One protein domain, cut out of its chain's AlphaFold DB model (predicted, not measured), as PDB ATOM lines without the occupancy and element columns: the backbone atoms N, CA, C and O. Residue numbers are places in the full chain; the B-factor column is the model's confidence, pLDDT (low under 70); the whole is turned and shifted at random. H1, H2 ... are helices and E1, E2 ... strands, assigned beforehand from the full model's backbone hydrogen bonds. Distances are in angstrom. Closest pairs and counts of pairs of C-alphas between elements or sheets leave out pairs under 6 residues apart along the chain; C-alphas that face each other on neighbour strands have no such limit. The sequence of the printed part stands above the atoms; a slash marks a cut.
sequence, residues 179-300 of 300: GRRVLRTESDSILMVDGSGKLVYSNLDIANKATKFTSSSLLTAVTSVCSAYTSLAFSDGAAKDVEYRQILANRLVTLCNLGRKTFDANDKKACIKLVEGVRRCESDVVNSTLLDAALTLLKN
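Overview. This is residues 179 to 300 of the 300 residues of an uncharacterized protein of Prevotella sp. P4-51 (UniProt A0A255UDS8). Four helices, H2 to H5, run side by side as an up-and-down bundle, in which each runs against the one before it. On one side, by H2 and H3, sits a small three-stranded sheet, with the one short helix H1 near H2. The printed part has 122 residues, with three named strands followed by five named helices in the order E1 E2 E3 H1 H2 H3 H4 H5; the sheet's order is E1 E2 E3, antiparallel, and the class is mostly helix. The whole is compact, with a radius of gyration of the C-alphas of 13.9 A, and spans 38 by 31 by 24 A.

Arrangement. Start at E1, residues 182 to 184, which forms a hairpin with E2, residues 190 to 193; there N 183 and O 191 are 3.2 A apart. E2 and E3, residues 199 to 202, form the next hairpin, with N 200 and O 192 at 2.7 A, and the three strands are a meander, each the antiparallel neighbour of the one before. H1, residues 206 to 209, is not on the sheet but is near H2, residues 215 to 233. H2 only grazes the sheet, with its residues 221 to 232, and H3, residues 239 to 262, only grazes it with residues 240 to 248. H2 and H3 touch at a shallow tilt of 18 degrees, opposite ways, closest at the C-alphas of Ser 215 and Thr 262, 5.7 A. H4, residues 265 to 279, touches H2, the same way at 11 degrees, closest at the C-alphas of Thr 230 and Val 278, 6.0 A; H3 touches H4 with residues 252 to 260 alone. H5, residues 285 to 299, touches H3, closest at the C-alphas of Val 253 and Ala 294, 4.3 A, and H4, closest at those of Arg 279 and Leu 291, 6.0 A. H2 and H5 are apart. Every O i to N i+4 pair is within hydrogen-bond range in H2, H4 and H5; in H3 18 of 20 are, and H1 is too short for such a pair.

Along the chain. Find C-alpha 182 at (325.209, 228.631, 420.349), where E1 begins; E2 then measures 9.8 A from first to last C-alpha and E3 9.2 A. H2 begins at C-alpha 215, (323.970, 243.602, 397.365), and runs 26.7 A; H3 runs 35.1 A, H4 20.7 A and H5 21.0 A, ending at C-alpha 299, (317.098, 255.354, 406.062).

Size, cuts and confidence. The two C-alphas farthest apart are those of Gly 197 and Asn 300, 40.9 A. The printed part has no cut, and its links are tight. The mean pLDDT of the printed part is 70.4; look for values under 70 in 53 residues, among them 179 to 213 and 231 to 243.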
ATOM      1  N   GLY A 179     319.313 220.511 421.040       39.06
ATOM      2  CA  GLY A 179     319.781 221.745 421.630       39.06
ATOM      3  C   GLY A 179     320.204 222.736 420.566       39.06
ATOM      4  O   GLY A 179     321.211 222.518 419.897       39.06
ATOM      5  N   ARG A 180     319.559 223.904 420.544       44.03
ATOM      6  CA  ARG A 180     320.220 225.125 420.081       44.03
ATOM      7  C   ARG A 180     321.361 225.461 421.031       44.03
ATOM      8  O   ARG A 180     321.231 226.253 421.958       44.03
ATOM      9  N   ARG A 181     322.509 224.825 420.815       42.94
ATOM     10  CA  ARG A 181     323.776 225.274 421.388       42.94
ATOM     11  C   ARG A 181     324.346 226.329 420.458       42.94
ATOM     12  O   ARG A 181     324.738 226.000 419.345       42.94
ATOM     13  N   VAL A 182     324.383 227.571 420.930       47.41
ATOM     14  CA  VAL A 182     325.209 228.631 420.349       47.41
ATOM     15  C   VAL A 182     326.620 228.448 420.902       47.41
ATOM     16  O   VAL A 182     326.864 228.708 422.079       47.41
ATOM     17  N   LEU A 183     327.533 227.930 420.082       42.62
ATOM     18  CA  LEU A 183     328.962 227.907 420.406       42.62
ATOM     19  C   LEU A 183     329.618 229.128 419.764       42.62
ATOM     20  O   LEU A 183     329.541 229.305 418.546       42.62
ATOM     21  N   ARG A 184     330.264 229.955 420.590       41.25
ATOM     22  CA  ARG A 184     331.172 231.012 420.138       41.25
ATOM     23  C   ARG A 184     332.505 230.359 419.780       41.25
ATOM     24  O   ARG A 184     333.104 229.709 420.634       41.25
ATOM     25  N   THR A 185     332.946 230.494 418.535       45.59
ATOM     26  CA  THR A 185     334.303 230.088 418.137       45.59
ATOM     27  C   THR A 185     335.289 231.247 418.323       45.59
ATOM     28  O   THR A 185     334.878 232.383 418.552       45.59
ATOM     29  N   GLU A 186     336.593 230.973 418.253       37.53
ATOM     30  CA  GLU A 186     337.646 232.006 418.321       37.53
ATOM     31  C   GLU A 186     337.626 232.964 417.114       37.53
ATOM     32  O   GLU A 186     338.063 234.105 417.214       37.53
ATOM     33  N   SER A 187     337.065 232.525 415.983       43.84
ATOM     34  CA  SER A 187     336.588 233.401 414.911       43.84
ATOM     35  C   SER A 187     335.140 233.794 415.193       43.84
ATOM     36  O   SER A 187     334.403 232.987 415.753       43.84
ATOM     37  N   ASP A 188     334.707 234.988 414.782       48.00
ATOM     38  CA  ASP A 188     333.390 235.597 415.067       48.00
ATOM     39  C   ASP A 188     332.139 234.734 414.776       48.00
ATOM     40  O   ASP A 188     331.032 235.203 414.995       48.00
ATOM     41  N   SER A 189     332.268 233.502 414.278       50.47
ATOM     42  CA  SER A 189     331.199 232.571 413.907       50.47
ATOM     43  C   SER A 189     330.285 232.162 415.070       50.47
ATOM     44  O   SER A 189     330.724 231.902 416.193       50.47
ATOM     45  N   ILE A 190     328.997 232.015 414.745       53.56
ATOM     46  CA  ILE A 190     327.979 231.415 415.607       53.56
ATOM     47  C   ILE A 190     327.612 230.064 414.995       53.56
ATOM     48  O   ILE A 190     327.080 229.985 413.883       53.56
ATOM     49  N   LEU A 191     327.906 228.991 415.727       51.22
ATOM     50  CA  LEU A 191     327.407 227.660 415.403       51.22
ATOM     51  C   LEU A 191     326.031 227.509 416.052       51.22
ATOM     52  O   LEU A 191     325.942 227.592 417.272       51.22
ATOM     53  N   MET A 192     324.978 227.299 415.263       53.22
ATOM     54  CA  MET A 192     323.666 226.904 415.776       53.22
ATOM     55  C   MET A 192     323.392 225.469 415.344       53.22
ATOM     56  O   MET A 192     323.477 225.154 414.163       53.22
ATOM     57  N   VAL A 193     323.052 224.594 416.280       47.38
ATOM     58  CA  VAL A 193     322.465 223.288 415.956       47.38
ATOM     59  C   VAL A 193     320.954 223.467 416.019       47.38
ATOM     60  O   VAL A 193     320.449 223.976 417.019       47.38
ATOM     61  N   ASP A 194     320.235 223.173 414.938       44.03
ATOM     62  CA  ASP A 194     318.773 223.184 414.989       44.03
ATOM     63  C   ASP A 194     318.224 221.895 415.618       44.03
ATOM     64  O   ASP A 194     318.960 220.943 415.882       44.03
ATOM     65  N   GLY A 195     316.913 221.877 415.863       40.31
ATOM     66  CA  GLY A 195     316.222 220.756 416.494       40.31
ATOM     67  C   GLY A 195     316.086 219.497 415.625       40.31
ATOM     68  O   GLY A 195     315.198 218.698 415.902       40.31
ATOM     69  N   SER A 196     316.871 219.377 414.544       39.16
ATOM     70  CA  SER A 196     317.011 218.171 413.712       39.16
ATOM     71  C   SER A 196     318.447 217.620 413.687       39.16
ATOM     72  O   SER A 196     318.792 216.777 412.855       39.16
ATOM     73  N   GLY A 197     319.329 218.161 414.534       38.62
ATOM     74  CA  GLY A 197     320.764 217.883 414.517       38.62
ATOM     75  C   GLY A 197     321.500 218.506 413.325       38.62
ATOM     76  O   GLY A 197     322.694 218.252 413.139       38.62
ATOM     77  N   LYS A 198     320.835 219.341 412.515       38.72
ATOM     78  CA  LYS A 198     321.468 220.018 411.385       38.72
ATOM     79  C   LYS A 198     322.298 221.192 411.898       38.72
ATOM     80  O   LYS A 198     321.826 222.093 412.593       38.72
ATOM     81  N   LEU A 199     323.570 221.177 411.517       43.16
ATOM     82  CA  LEU A 199     324.511 222.256 411.780       43.16
ATOM     83  C   LEU A 199     324.160 223.458 410.896       43.16
ATOM     84  O   LEU A 199     324.394 223.449 409.687       43.16
ATOM     85  N   VAL A 200     323.620 224.513 411.498       49.25
ATOM     86  CA  VAL A 200     323.496 225.833 410.879       49.25
ATOM     87  C   VAL A 200     324.758 226.618 411.220       49.25
ATOM     88  O   VAL A 200     324.867 227.303 412.240       49.25
ATOM     89  N   TYR A 201     325.751 226.481 410.348       45.34
ATOM     90  CA  TYR A 201     326.973 227.269 410.398       45.34
ATOM     91  C   TYR A 201     326.683 228.685 409.893       45.34
ATOM     92  O   TYR A 201     326.450 228.887 408.702       45.34
ATOM     93  N   SER A 202     326.706 229.674 410.786       47.19
ATOM     94  CA  SER A 202     326.818 231.073 410.372       47.19
ATOM     95  C   SER A 202     328.280 231.471 410.493       47.19
ATOM     96  O   SER A 202     328.743 231.857 411.567       47.19
ATOM     97  N   ASN A 203     329.021 231.352 409.387       46.34
ATOM     98  CA  ASN A 203     330.312 232.018 409.287       46.34
ATOM     99  C   ASN A 203     330.057 233.522 409.410       46.34
ATOM    100  O   ASN A 203     329.458 234.129 408.524       46.34
ATOM    101  N   LEU A 204     330.470 234.127 410.514       51.06
ATOM    102  CA  LEU A 204     330.347 235.570 410.710       51.06
ATOM    103  C   LEU A 204     331.649 236.293 410.313       51.06
ATOM    104  O   LEU A 204     331.703 237.521 410.352       51.06
ATOM    105  N   ASP A 205     332.652 235.568 409.802       46.50
ATOM    106  CA  ASP A 205     333.914 236.111 409.274       46.50
ATOM    107  C   ASP A 205     333.770 236.706 407.853       46.50
ATOM    108  O   ASP A 205     334.724 237.225 407.275       46.50
ATOM    109  N   ILE A 206     332.559 236.696 407.273       48.06
ATOM    110  CA  ILE A 206     332.318 237.227 405.916       48.06
ATOM    111  C   ILE A 206     332.689 238.723 405.841       48.06
ATOM    112  O   ILE A 206     333.163 239.185 404.809       48.06
ATOM    113  N   ALA A 207     332.548 239.483 406.938       44.16
ATOM    114  CA  ALA A 207     332.877 240.914 406.958       44.16
ATOM    115  C   ALA A 207     334.381 241.220 406.986       44.16
ATOM    116  O   ALA A 207     334.768 242.284 406.514       44.16
ATOM    117  N   ASN A 208     335.217 240.309 407.493       45.53
ATOM    118  CA  ASN A 208     336.644 240.581 407.683       45.53
ATOM    119  C   ASN A 208     337.525 240.013 406.560       45.53
ATOM    120  O   ASN A 208     338.672 240.433 406.433       45.53
ATOM    121  N   LYS A 209     337.012 239.099 405.716       44.69
ATOM    122  CA  LYS A 209     337.795 238.476 404.626       44.69
ATOM    123  C   LYS A 209     337.282 238.704 403.201       44.69
ATOM    124  O   LYS A 209     338.019 238.415 402.263       44.69
ATOM    125  N   ALA A 210     336.072 239.230 402.995       46.66
ATOM    126  CA  ALA A 210     335.559 239.486 401.646       46.66
ATOM    127  C   ALA A 210     335.834 240.934 401.208       46.66
ATOM    128  O   ALA A 210     335.181 241.876 401.648       46.66
ATOM    129  N   THR A 211     336.768 241.119 400.277       49.16
ATOM    130  CA  THR A 211     337.166 242.424 399.719       49.16
ATOM    131  C   THR A 211     336.130 243.092 398.799       49.16
ATOM    132  O   THR A 211     336.464 244.093 398.174       49.16
ATOM    133  N   LYS A 212     334.877 242.612 398.724       57.66
ATOM    134  CA  LYS A 212     333.707 243.303 398.133       57.66
ATOM    135  C   LYS A 212     332.441 242.468 398.369       57.66
ATOM    136  O   LYS A 212     332.334 241.356 397.863       57.66
ATOM    137  N   PHE A 213     331.468 243.002 399.104       61.62
ATOM    138  CA  PHE A 213     330.122 242.421 399.164       61.62
ATOM    139  C   PHE A 213     329.305 242.859 397.946       61.62
ATOM    140  O   PHE A 213     329.340 244.033 397.581       61.62
ATOM    141  N   THR A 214     328.541 241.942 397.348       76.81
ATOM    142  CA  THR A 214     327.460 242.301 396.422       76.81
ATOM    143  C   THR A 214     326.194 242.583 397.229       76.81
ATOM    144  O   THR A 214     326.058 242.100 398.355       76.81
ATOM    145  N   SER A 215     325.243 243.341 396.676       77.25
ATOM    146  CA  SER A 215     323.970 243.602 397.365       77.25
ATOM    147  C   SER A 215     323.244 242.310 397.731       77.25
ATOM    148  O   SER A 215     322.795 242.153 398.860       77.25
ATOM    149  N   SER A 216     323.244 241.321 396.832       70.94
ATOM    150  CA  SER A 216     322.659 240.007 397.105       70.94
ATOM    151  C   SER A 216     323.350 239.288 398.270       70.94
ATOM    152  O   SER A 216     322.667 238.863 399.200       70.94
ATOM    153  N   SER A 217     324.689 239.207 398.290       67.69
ATOM    154  CA  SER A 217     325.395 238.498 399.369       67.69
ATOM    155  C   SER A 217     325.243 239.192 400.721       67.69
ATOM    156  O   SER A 217     325.155 238.533 401.760       67.69
ATOM    157  N   LEU A 218     325.150 240.521 400.714       77.44
ATOM    158  CA  LEU A 218     324.925 241.308 401.915       77.44
ATOM    159  C   LEU A 218     323.487 241.178 402.435       77.44
ATOM    160  O   LEU A 218     323.290 241.042 403.642       77.44
ATOM    161  N   LEU A 219     322.487 241.150 401.549       77.44
ATOM    162  CA  LEU A 219     321.089 240.948 401.930       77.44
ATOM    163  C   LEU A 219     320.857 239.526 402.456       77.44
ATOM    164  O   LEU A 219     320.142 239.344 403.444       77.44
ATOM    165  N   THR A 220     321.513 238.520 401.867       70.38
ATOM    166  CA  THR A 220     321.544 237.155 402.411       70.38
ATOM    167  C   THR A 220     322.133 237.144 403.819       70.38
ATOM    168  O   THR A 220     321.521 236.578 404.721       70.38
ATOM    169  N   ALA A 221     323.260 237.828 404.046       69.50
ATOM    170  CA  ALA A 221     323.871 237.913 405.372       69.50
ATOM    171  C   ALA A 221     322.948 238.587 406.404       69.50
ATOM    172  O   ALA A 221     322.796 238.071 407.511       69.50
ATOM    173  N   VAL A 222     322.291 239.697 406.045       78.19
ATOM    174  CA  VAL A 222     321.296 240.353 406.914       78.19
ATOM    175  C   VAL A 222     320.148 239.400 407.232       78.19
ATOM    176  O   VAL A 222     319.777 239.257 408.394       78.19
ATOM    177  N   THR A 223     319.617 238.712 406.221       73.44
ATOM    178  CA  THR A 223     318.511 237.762 406.388       73.44
ATOM    179  C   THR A 223     318.891 236.651 407.363       73.44
ATOM    180  O   THR A 223     318.149 236.391 408.307       73.44
ATOM    181  N   SER A 224     320.076 236.053 407.206       64.62
ATOM    182  CA  SER A 224     320.575 235.012 408.110       64.62
ATOM    183  C   SER A 224     320.709 235.505 409.553       64.62
ATOM    184  O   SER A 224     320.292 234.803 410.476       64.62
ATOM    185  N   VAL A 225     321.231 236.719 409.760       73.06
ATOM    186  CA  VAL A 225     321.357 237.310 411.102       73.06
ATOM    187  C   VAL A 225     319.981 237.614 411.704       73.06
ATOM    188  O   VAL A 225     319.752 237.284 412.866       73.06
ATOM    189  N   CYS A 226     319.035 238.158 410.933       77.00
ATOM    190  CA  CYS A 226     317.664 238.394 411.398       77.00
ATOM    191  C   CYS A 226     316.944 237.091 411.772       77.00
ATOM    192  O   CYS A 226     316.260 237.034 412.798       77.00
ATOM    193  N   SER A 227     317.121 236.025 410.984       68.38
ATOM    194  CA  SER A 227     316.571 234.703 411.295       68.38
ATOM    195  C   SER A 227     317.170 234.140 412.582       68.38
ATOM    196  O   SER A 227     316.419 233.692 413.444       68.38
ATOM    197  N   ALA A 228     318.494 234.220 412.750       69.62
ATOM    198  CA  ALA A 228     319.181 233.792 413.969       69.62
ATOM    199  C   ALA A 228     318.661 234.545 415.201       69.62
ATOM    200  O   ALA A 228     318.316 233.931 416.211       69.62
ATOM    201  N   TYR A 229     318.528 235.866 415.081       77.00
ATOM    202  CA  TYR A 229     318.057 236.740 416.147       77.00
ATOM    203  C   TYR A 229     316.642 236.390 416.590       77.00
ATOM    204  O   TYR A 229     316.398 236.127 417.764       77.00
ATOM    205  N   THR A 230     315.716 236.347 415.633       72.19
ATOM    206  CA  THR A 230     314.307 236.006 415.866       72.19
ATOM    207  C   THR A 230     314.197 234.657 416.568       72.19
ATOM    208  O   THR A 230     313.419 234.474 417.497       72.19
ATOM    209  N   SER A 231     315.054 233.715 416.181       65.44
ATOM    210  CA  SER A 231     315.071 232.378 416.749       65.44
ATOM    211  C   SER A 231     315.513 232.309 418.220       65.44
ATOM    212  O   SER A 231     315.113 231.379 418.917       65.44
ATOM    213  N   LEU A 232     316.289 233.296 418.686       64.88
ATOM    214  CA  LEU A 232     316.692 233.487 420.086       64.88
ATOM    215  C   LEU A 232     315.732 234.396 420.865       64.88
ATOM    216  O   LEU A 232     315.788 234.448 422.088       64.88
ATOM    217  N   ALA A 233     314.892 235.179 420.187       58.34
ATOM    218  CA  ALA A 233     313.871 236.000 420.840       58.34
ATOM    219  C   ALA A 233     312.678 235.152 421.320       58.34
ATOM    220  O   ALA A 233     311.985 235.540 422.254       58.34
ATOM    221  N   PHE A 234     312.468 233.985 420.701       54.75
ATOM    222  CA  PHE A 234     311.398 233.040 421.033       54.75
ATOM    223  C   PHE A 234     311.865 231.811 421.837       54.75
ATOM    224  O   PHE A 234     311.071 230.898 422.048       54.75
ATOM    225  N   SER A 235     313.131 231.753 422.273       53.56
ATOM    226  CA  SER A 235     313.574 230.795 423.300       53.56
ATOM    227  C   SER A 235     313.214 231.318 424.698       53.56
ATOM    228  O   SER A 235     313.058 232.525 424.861       53.56
ATOM    229  N   ASP A 236     313.070 230.429 425.692       46.88
ATOM    230  CA  ASP A 236     312.540 230.660 427.060       46.88
ATOM    231  C   ASP A 236     313.332 231.656 427.960       46.88
ATOM    232  O   ASP A 236     313.436 231.493 429.176       46.88
ATOM    233  N   GLY A 237     313.885 232.733 427.399       49.78
ATOM    234  CA  GLY A 237     314.294 233.926 428.136       49.78
ATOM    235  C   GLY A 237     315.489 233.728 429.067       49.78
ATOM    236  O   GLY A 237     315.586 234.411 430.088       49.78
ATOM    237  N   ALA A 238     316.415 232.816 428.753       55.03
ATOM    238  CA  ALA A 238     317.635 232.679 429.539       55.03
ATOM    239  C   ALA A 238     318.497 233.951 429.414       55.03
ATOM    240  O   ALA A 238     318.642 234.508 428.329       55.03
ATOM    241  N   ALA A 239     319.146 234.386 430.500       50.31
ATOM    242  CA  ALA A 239     320.027 235.567 430.498       50.31
ATOM    243  C   ALA A 239     321.137 235.511 429.421       50.31
ATOM    244  O   ALA A 239     321.560 236.545 428.912       50.31
ATOM    245  N   LYS A 240     321.567 234.304 429.030       56.34
ATOM    246  CA  LYS A 240     322.533 234.088 427.939       56.34
ATOM    247  C   LYS A 240     321.966 234.428 426.556       56.34
ATOM    248  O   LYS A 240     322.718 234.857 425.690       56.34
ATOM    249  N   ASP A 241     320.658 234.291 426.347       64.44
ATOM    250  CA  ASP A 241     320.019 234.600 425.065       64.44
ATOM    251  C   ASP A 241     320.021 236.113 424.800       64.44
ATOM    252  O   ASP A 241     320.179 236.532 423.656       64.44
ATOM    253  N   VAL A 242     319.927 236.937 425.853       67.56
ATOM    254  CA  VAL A 242     320.030 238.407 425.757       67.56
ATOM    255  C   VAL A 242     321.419 238.828 425.265       67.56
ATOM    256  O   VAL A 242     321.520 239.632 424.338       67.56
ATOM    257  N   GLU A 243     322.483 238.235 425.821       66.44
ATOM    258  CA  GLU A 243     323.876 238.499 425.423       66.44
ATOM    259  C   GLU A 243     324.139 238.082 423.963       66.44
ATOM    260  O   GLU A 243     324.742 238.827 423.187       66.44
ATOM    261  N   TYR A 244     323.621 236.925 423.538       71.25
ATOM    262  CA  TYR A 244     323.732 236.494 422.141       71.25
ATOM    263  C   TYR A 244     322.952 237.396 421.180       71.25
ATOM    264  O   TYR A 244     323.455 237.725 420.102       71.25
ATOM    265  N   ARG A 245     321.752 237.850 421.563       78.56
ATOM    266  CA  ARG A 245     320.996 238.833 420.773       78.56
ATOM    267  C   ARG A 245     321.733 240.167 420.669       78.56
ATOM    268  O   ARG A 245     321.719 240.765 419.597       78.56
ATOM    269  N   GLN A 246     322.472 240.588 421.693       79.38
ATOM    270  CA  GLN A 246     323.310 241.790 421.624       79.38
ATOM    271  C   GLN A 246     324.435 241.670 420.586       79.38
ATOM    272  O   GLN A 246     324.699 242.616 419.837       79.38
ATOM    273  N   ILE A 247     325.078 240.503 420.487       73.88
ATOM    274  CA  ILE A 247     326.096 240.235 419.455       73.88
ATOM    275  C   ILE A 247     325.474 240.338 418.054       73.88
ATOM    276  O   ILE A 247     326.015 241.007 417.170       73.88
ATOM    277  N   LEU A 248     324.306 239.724 417.855       79.56
ATOM    278  CA  LEU A 248     323.596 239.767 416.577       79.56
ATOM    279  C   LEU A 248     323.101 241.185 416.233       79.56
ATOM    280  O   LEU A 248     323.199 241.588 415.076       79.56
ATOM    281  N   ALA A 249     322.637 241.966 417.217       85.19
ATOM    282  CA  ALA A 249     322.236 243.364 417.032       85.19
ATOM    283  C   ALA A 249     323.411 244.223 416.541       85.19
ATOM    284  O   ALA A 249     323.293 244.920 415.533       85.19
ATOM    285  N   ASN A 250     324.572 244.112 417.195       81.12
ATOM    286  CA  ASN A 250     325.798 244.788 416.757       81.12
ATOM    287  C   ASN A 250     326.186 244.387 415.330       81.12
ATOM    288  O   ASN A 250     326.615 245.219 414.529       81.12
ATOM    289  N   ARG A 251     325.992 243.116 414.968       77.88
ATOM    290  CA  ARG A 251     326.278 242.668 413.609       77.88
ATOM    291  C   ARG A 251     325.321 243.262 412.582       77.88
ATOM    292  O   ARG A 251     325.772 243.627 411.495       77.88
ATOM    293  N   LEU A 252     324.036 243.386 412.911       86.94
ATOM    294  CA  LEU A 252     323.075 244.076 412.051       86.94
ATOM    295  C   LEU A 252     323.487 245.530 411.826       86.94
ATOM    296  O   LEU A 252     323.435 245.969 410.684       86.94
ATOM    297  N   VAL A 253     323.996 246.243 412.838       88.00
ATOM    298  CA  VAL A 253     324.553 247.600 412.660       88.00
ATOM    299  C   VAL A 253     325.672 247.603 411.614       88.00
ATOM    300  O   VAL A 253     325.628 248.388 410.665       88.00
ATOM    301  N   THR A 254     326.641 246.689 411.724       82.69
ATOM    302  CA  THR A 254     327.755 246.588 410.767       82.69
ATOM    303  C   THR A 254     327.276 246.276 409.349       82.69
ATOM    304  O   THR A 254     327.670 246.955 408.399       82.69
ATOM    305  N   LEU A 255     326.403 245.277 409.187       83.62
ATOM    306  CA  LEU A 255     325.875 244.885 407.877       83.62
ATOM    307  C   LEU A 255     325.003 245.985 407.262       83.62
ATOM    308  O   LEU A 255     325.103 246.238 406.065       83.62
ATOM    309  N   CYS A 256     324.201 246.683 408.067       89.50
ATOM    310  CA  CYS A 256     323.386 247.808 407.615       89.50
ATOM    311  C   CYS A 256     324.248 249.008 407.209       89.50
ATOM    312  O   CYS A 256     323.948 249.657 406.210       89.50
ATOM    313  N   ASN A 257     325.360 249.273 407.904       88.75
ATOM    314  CA  ASN A 257     326.304 250.319 407.503       88.75
ATOM    315  C   ASN A 257     326.999 250.000 406.167       88.75
ATOM    316  O   ASN A 257     327.185 250.894 405.341       88.75
ATOM    317  N   LEU A 258     327.361 248.732 405.930       84.94
ATOM    318  CA  LEU A 258     327.838 248.283 404.617       84.94
ATOM    319  C   LEU A 258     326.725 248.429 403.568       84.94
ATOM    320  O   LEU A 258     326.946 248.967 402.485       84.94
ATOM    321  N   GLY A 259     325.507 248.031 403.933       86.25
ATOM    322  CA  GLY A 259     324.325 248.056 403.077       86.25
ATOM    323  C   GLY A 259     323.937 249.455 402.644       86.25
ATOM    324  O   GLY A 259     323.560 249.656 401.496       86.25
ATOM    325  N   ARG A 260     324.139 250.452 403.507       88.25
ATOM    326  CA  ARG A 260     323.928 251.867 403.192       88.25
ATOM    327  C   ARG A 260     324.609 252.295 401.889       88.25
ATOM    328  O   ARG A 260     324.029 253.088 401.148       88.25
ATOM    329  N   LYS A 261     325.817 251.775 401.630       84.81
ATOM    330  CA  LYS A 261     326.647 252.103 400.459       84.81
ATOM    331  C   LYS A 261     326.447 251.154 399.275       84.81
ATOM    332  O   LYS A 261     326.756 251.543 398.155       84.81
ATOM    333  N   THR A 262     325.977 249.933 399.524       84.81
ATOM    334  CA  THR A 262     325.946 248.859 398.518       84.81
ATOM    335  C   THR A 262     324.535 248.569 398.000       84.81
ATOM    336  O   THR A 262     324.374 248.298 396.816       84.81
ATOM    337  N   PHE A 263     323.512 248.634 398.855       90.00
ATOM    338  CA  PHE A 263     322.134 248.301 398.492       90.00
ATOM    339  C   PHE A 263     321.504 249.335 397.562       90.00
ATOM    340  O   PHE A 263     321.617 250.545 397.784       90.00
ATOM    341  N   ASP A 264     320.757 248.840 396.576       90.12
ATOM    342  CA  ASP A 264     319.829 249.660 395.808       90.12
ATOM    343  C   ASP A 264     318.564 249.992 396.628       90.12
ATOM    344  O   ASP A 264     318.410 249.590 397.785       90.12
ATOM    345  N   ALA A 265     317.640 250.760 396.050       90.25
ATOM    346  CA  ALA A 265     316.427 251.183 396.750       90.25
ATOM    347  C   ALA A 265     315.525 250.007 397.181       90.25
ATOM    348  O   ALA A 265     314.891 250.069 398.241       90.25
ATOM    349  N   ASN A 266     315.472 248.933 396.389       89.56
ATOM    350  CA  ASN A 266     314.653 247.762 396.687       89.56
ATOM    351  C   ASN A 266     315.292 246.926 397.797       89.56
ATOM    352  O   ASN A 266     314.604 246.549 398.748       89.56
ATOM    353  N   ASP A 267     316.605 246.721 397.731       89.31
ATOM    354  CA  ASP A 267     317.377 246.009 398.743       89.31
ATOM    355  C   ASP A 267     317.384 246.760 400.077       89.31
ATOM    356  O   ASP A 267     317.201 246.143 401.128       89.31
ATOM    357  N   LYS A 268     317.483 248.099 400.067       93.31
ATOM    358  CA  LYS A 268     317.322 248.920 401.280       93.31
ATOM    359  C   LYS A 268     315.943 248.721 401.895       93.31
ATOM    360  O   LYS A 268     315.839 248.483 403.097       93.31
ATOM    361  N   LYS A 269     314.881 248.760 401.085       92.94
ATOM    362  CA  LYS A 269     313.504 248.544 401.554       92.94
ATOM    363  C   LYS A 269     313.305 247.136 402.120       92.94
ATOM    364  O   LYS A 269     312.637 246.984 403.142       92.94
ATOM    365  N   ALA A 270     313.874 246.115 401.480       90.12
ATOM    366  CA  ALA A 270     313.832 244.738 401.964       90.12
ATOM    367  C   ALA A 270     314.591 244.591 403.293       90.12
ATOM    368  O   ALA A 270     314.046 244.058 404.259       90.12
ATOM    369  N   CYS A 271     315.804 245.139 403.368       92.12
ATOM    370  CA  CYS A 271     316.642 245.129 404.560       92.12
ATOM    371  C   CYS A 271     315.962 245.830 405.750       92.12
ATOM    372  O   CYS A 271     315.867 245.251 406.831       92.12
ATOM    373  N   ILE A 272     315.396 247.026 405.537       95.38
ATOM    374  CA  ILE A 272     314.638 247.765 406.560       95.38
ATOM    375  C   ILE A 272     313.498 246.904 407.109       95.38
ATOM    376  O   ILE A 272     313.387 246.751 408.321       95.38
ATOM    377  N   LYS A 273     312.696 246.275 406.238       92.88
ATOM    378  CA  LYS A 273     311.587 245.410 406.676       92.88
ATOM    379  C   LYS A 273     312.056 244.225 407.522       92.88
ATOM    380  O   LYS A 273     311.379 243.866 408.485       92.88
ATOM    381  N   LEU A 274     313.188 243.614 407.169       90.50
ATOM    382  CA  LEU A 274     313.761 242.505 407.934       90.50
ATOM    383  C   LEU A 274     314.172 242.962 409.340       90.50
ATOM    384  O   LEU A 274     313.805 242.320 410.322       90.50
ATOM    385  N   VAL A 275     314.884 244.088 409.443       93.69
ATOM    386  CA  VAL A 275     315.360 244.623 410.729       93.69
ATOM    387  C   VAL A 275     314.199 245.158 411.581       93.69
ATOM    388  O   VAL A 275     314.171 244.916 412.784       93.69
ATOM    389  N   GLU A 276     313.184 245.793 410.982       92.56
ATOM    390  CA  GLU A 276     311.944 246.193 411.674       92.56
ATOM    391  C   GLU A 276     311.169 244.980 412.208       92.56
ATOM    392  O   GLU A 276     310.547 245.046 413.270       92.56
ATOM    393  N   GLY A 277     311.214 243.850 411.495       85.88
ATOM    394  CA  GLY A 277     310.693 242.572 411.976       85.88
ATOM    395  C   GLY A 277     311.333 242.158 413.299       85.88
ATOM    396  O   GLY A 277     310.619 241.902 414.262       85.88
ATOM    397  N   VAL A 278     312.665 242.182 413.358       85.88
ATOM    398  CA  VAL A 278     313.430 241.843 414.566       85.88
ATOM    399  C   VAL A 278     313.198 242.858 415.690       85.88
ATOM    400  O   VAL A 278     312.949 242.474 416.830       85.88
ATOM    401  N   ARG A 279     313.211 244.157 415.372       90.44
ATOM    402  CA  ARG A 279     313.034 245.252 416.338       90.44
ATOM    403  C   ARG A 279     311.713 245.188 417.102       90.44
ATOM    404  O   ARG A 279     311.687 245.537 418.282       90.44
ATOM    405  N   ARG A 280     310.632 244.744 416.450       84.12
ATOM    406  CA  ARG A 280     309.308 244.572 417.078       84.12
ATOM    407  C   ARG A 280     309.275 243.470 418.136       84.12
ATOM    408  O   ARG A 280     308.399 243.495 418.992       84.12
ATOM    409  N   CYS A 281     310.201 242.519 418.067       76.12
ATOM    410  CA  CYS A 281     310.286 241.394 418.990       76.12
ATOM    411  C   CYS A 281     311.274 241.632 420.143       76.12
ATOM    412  O   CYS A 281     311.400 240.760 420.996       76.12
ATOM    413  N   GLU A 282     311.982 242.766 420.173       84.88
ATOM    414  CA  GLU A 282     313.013 243.045 421.176       84.88
ATOM    415  C   GLU A 282     312.529 244.062 422.220       84.88
ATOM    416  O   GLU A 282     312.121 245.179 421.887       84.88
ATOM    417  N   SER A 283     312.590 243.649 423.486       82.50
ATOM    418  CA  SER A 283     312.197 244.429 424.662       82.50
ATOM    419  C   SER A 283     313.393 244.940 425.466       82.50
ATOM    420  O   SER A 283     313.233 245.877 426.248       82.50
ATOM    421  N   ASP A 284     314.586 244.372 425.271       86.38
ATOM    422  CA  ASP A 284     315.811 244.844 425.907       86.38
ATOM    423  C   ASP A 284     316.232 246.214 425.351       86.38
ATOM    424  O   ASP A 284     316.275 246.444 424.138       86.38
ATOM    425  N   VAL A 285     316.560 247.142 426.253       86.44
ATOM    426  CA  VAL A 285     316.850 248.547 425.921       86.44
ATOM    427  C   VAL A 285     318.145 248.690 425.114       86.44
ATOM    428  O   VAL A 285     318.216 249.507 424.195       86.44
ATOM    429  N   VAL A 286     319.173 247.894 425.412       85.88
ATOM    430  CA  VAL A 286     320.465 247.973 424.714       85.88
ATOM    431  C   VAL A 286     320.318 247.425 423.300       85.88
ATOM    432  O   VAL A 286     320.694 248.078 422.323       85.88
ATOM    433  N   ASN A 287     319.711 246.250 423.178       88.12
ATOM    434  CA  ASN A 287     319.499 245.593 421.899       88.12
ATOM    435  C   ASN A 287     318.566 246.389 420.985       88.12
ATOM    436  O   ASN A 287     318.859 246.558 419.801       88.12
ATOM    437  N   SER A 288     317.471 246.921 421.530       90.69
ATOM    438  CA  SER A 288     316.556 247.786 420.783       90.69
ATOM    439  C   SER A 288     317.247 249.043 420.255       90.69
ATOM    440  O   SER A 288     317.086 249.363 419.080       90.69
ATOM    441  N   THR A 289     318.096 249.682 421.067       93.50
ATOM    442  CA  THR A 289     318.890 250.852 420.652       93.50
ATOM    443  C   THR A 289     319.826 250.525 419.483       93.50
ATOM    444  O   THR A 289     319.926 251.294 418.526       93.50
ATOM    445  N   LEU A 290     320.489 249.365 419.513       92.00
ATOM    446  CA  LEU A 290     321.356 248.914 418.417       92.00
ATOM    447  C   LEU A 290     320.565 248.654 417.126       92.00
ATOM    448  O   LEU A 290     321.001 249.034 416.039       92.00
ATOM    449  N   LEU A 291     319.388 248.039 417.229       95.44
ATOM    450  CA  LEU A 291     318.513 247.801 416.079       95.44
ATOM    451  C   LEU A 291     317.968 249.118 415.496       95.44
ATOM    452  O   LEU A 291     317.914 249.267 414.275       95.44
ATOM    453  N   ASP A 292     317.641 250.096 416.341       95.50
ATOM    454  CA  ASP A 292     317.226 251.436 415.908       95.50
ATOM    455  C   ASP A 292     318.365 252.174 415.181       95.50
ATOM    456  O   ASP A 292     318.146 252.812 414.142       95.50
ATOM    457  N   ALA A 293     319.609 252.017 415.646       94.94
ATOM    458  CA  ALA A 293     320.789 252.523 414.947       94.94
ATOM    459  C   ALA A 293     320.975 251.855 413.571       94.94
ATOM    460  O   ALA A 293     321.227 252.542 412.578       94.94
ATOM    461  N   ALA A 294     320.788 250.532 413.478       94.19
ATOM    462  CA  ALA A 294     320.849 249.799 412.211       94.19
ATOM    463  C   ALA A 294     319.793 250.291 411.202       94.19
ATOM    464  O   ALA A 294     320.107 250.510 410.031       94.19
ATOM    465  N   LEU A 295     318.559 250.537 411.655       95.62
ATOM    466  CA  LEU A 295     317.493 251.100 410.820       95.62
ATOM    467  C   LEU A 295     317.812 252.519 410.350       95.62
ATOM    468  O   LEU A 295     317.586 252.848 409.185       95.62
ATOM    469  N   THR A 296     318.364 253.345 411.235       95.06
ATOM    470  CA  THR A 296     318.759 254.725 410.918       95.06
ATOM    471  C   THR A 296     319.829 254.759 409.826       95.06
ATOM    472  O   THR A 296     319.754 255.580 408.915       95.06
ATOM    473  N   LEU A 297     320.783 253.822 409.854       92.50
ATOM    474  CA  LEU A 297     321.819 253.699 408.824       92.50
ATOM    475  C   LEU A 297     321.270 253.385 407.428       92.50
ATOM    476  O   LEU A 297     321.915 253.734 406.449       92.50
ATOM    477  N   LEU A 298     320.124 252.710 407.315       88.62
ATOM    478  CA  LEU A 298     319.530 252.362 406.018       88.62
ATOM    479  C   LEU A 298     318.580 253.437 405.483       88.62
ATOM    480  O   LEU A 298     318.337 253.485 404.276       88.62
ATOM    481  N   LYS A 299     318.011 254.247 406.384       85.31
ATOM    482  CA  LYS A 299     317.098 255.354 406.062       85.31
ATOM    483  C   LYS A 299     317.847 256.605 405.587       85.31
ATOM    484  O   LYS A 299     317.259 257.402 404.860       85.31
ATOM    485  N   ASN A 300     319.122 256.728 405.961       70.94
ATOM    486  CA  ASN A 300     320.058 257.773 405.535       70.94
ATOM    487  C   ASN A 300     321.013 257.277 404.435       70.94
ATOM    488  O   ASN A 300     321.579 258.130 403.722       70.94
TER     489      ASN A 300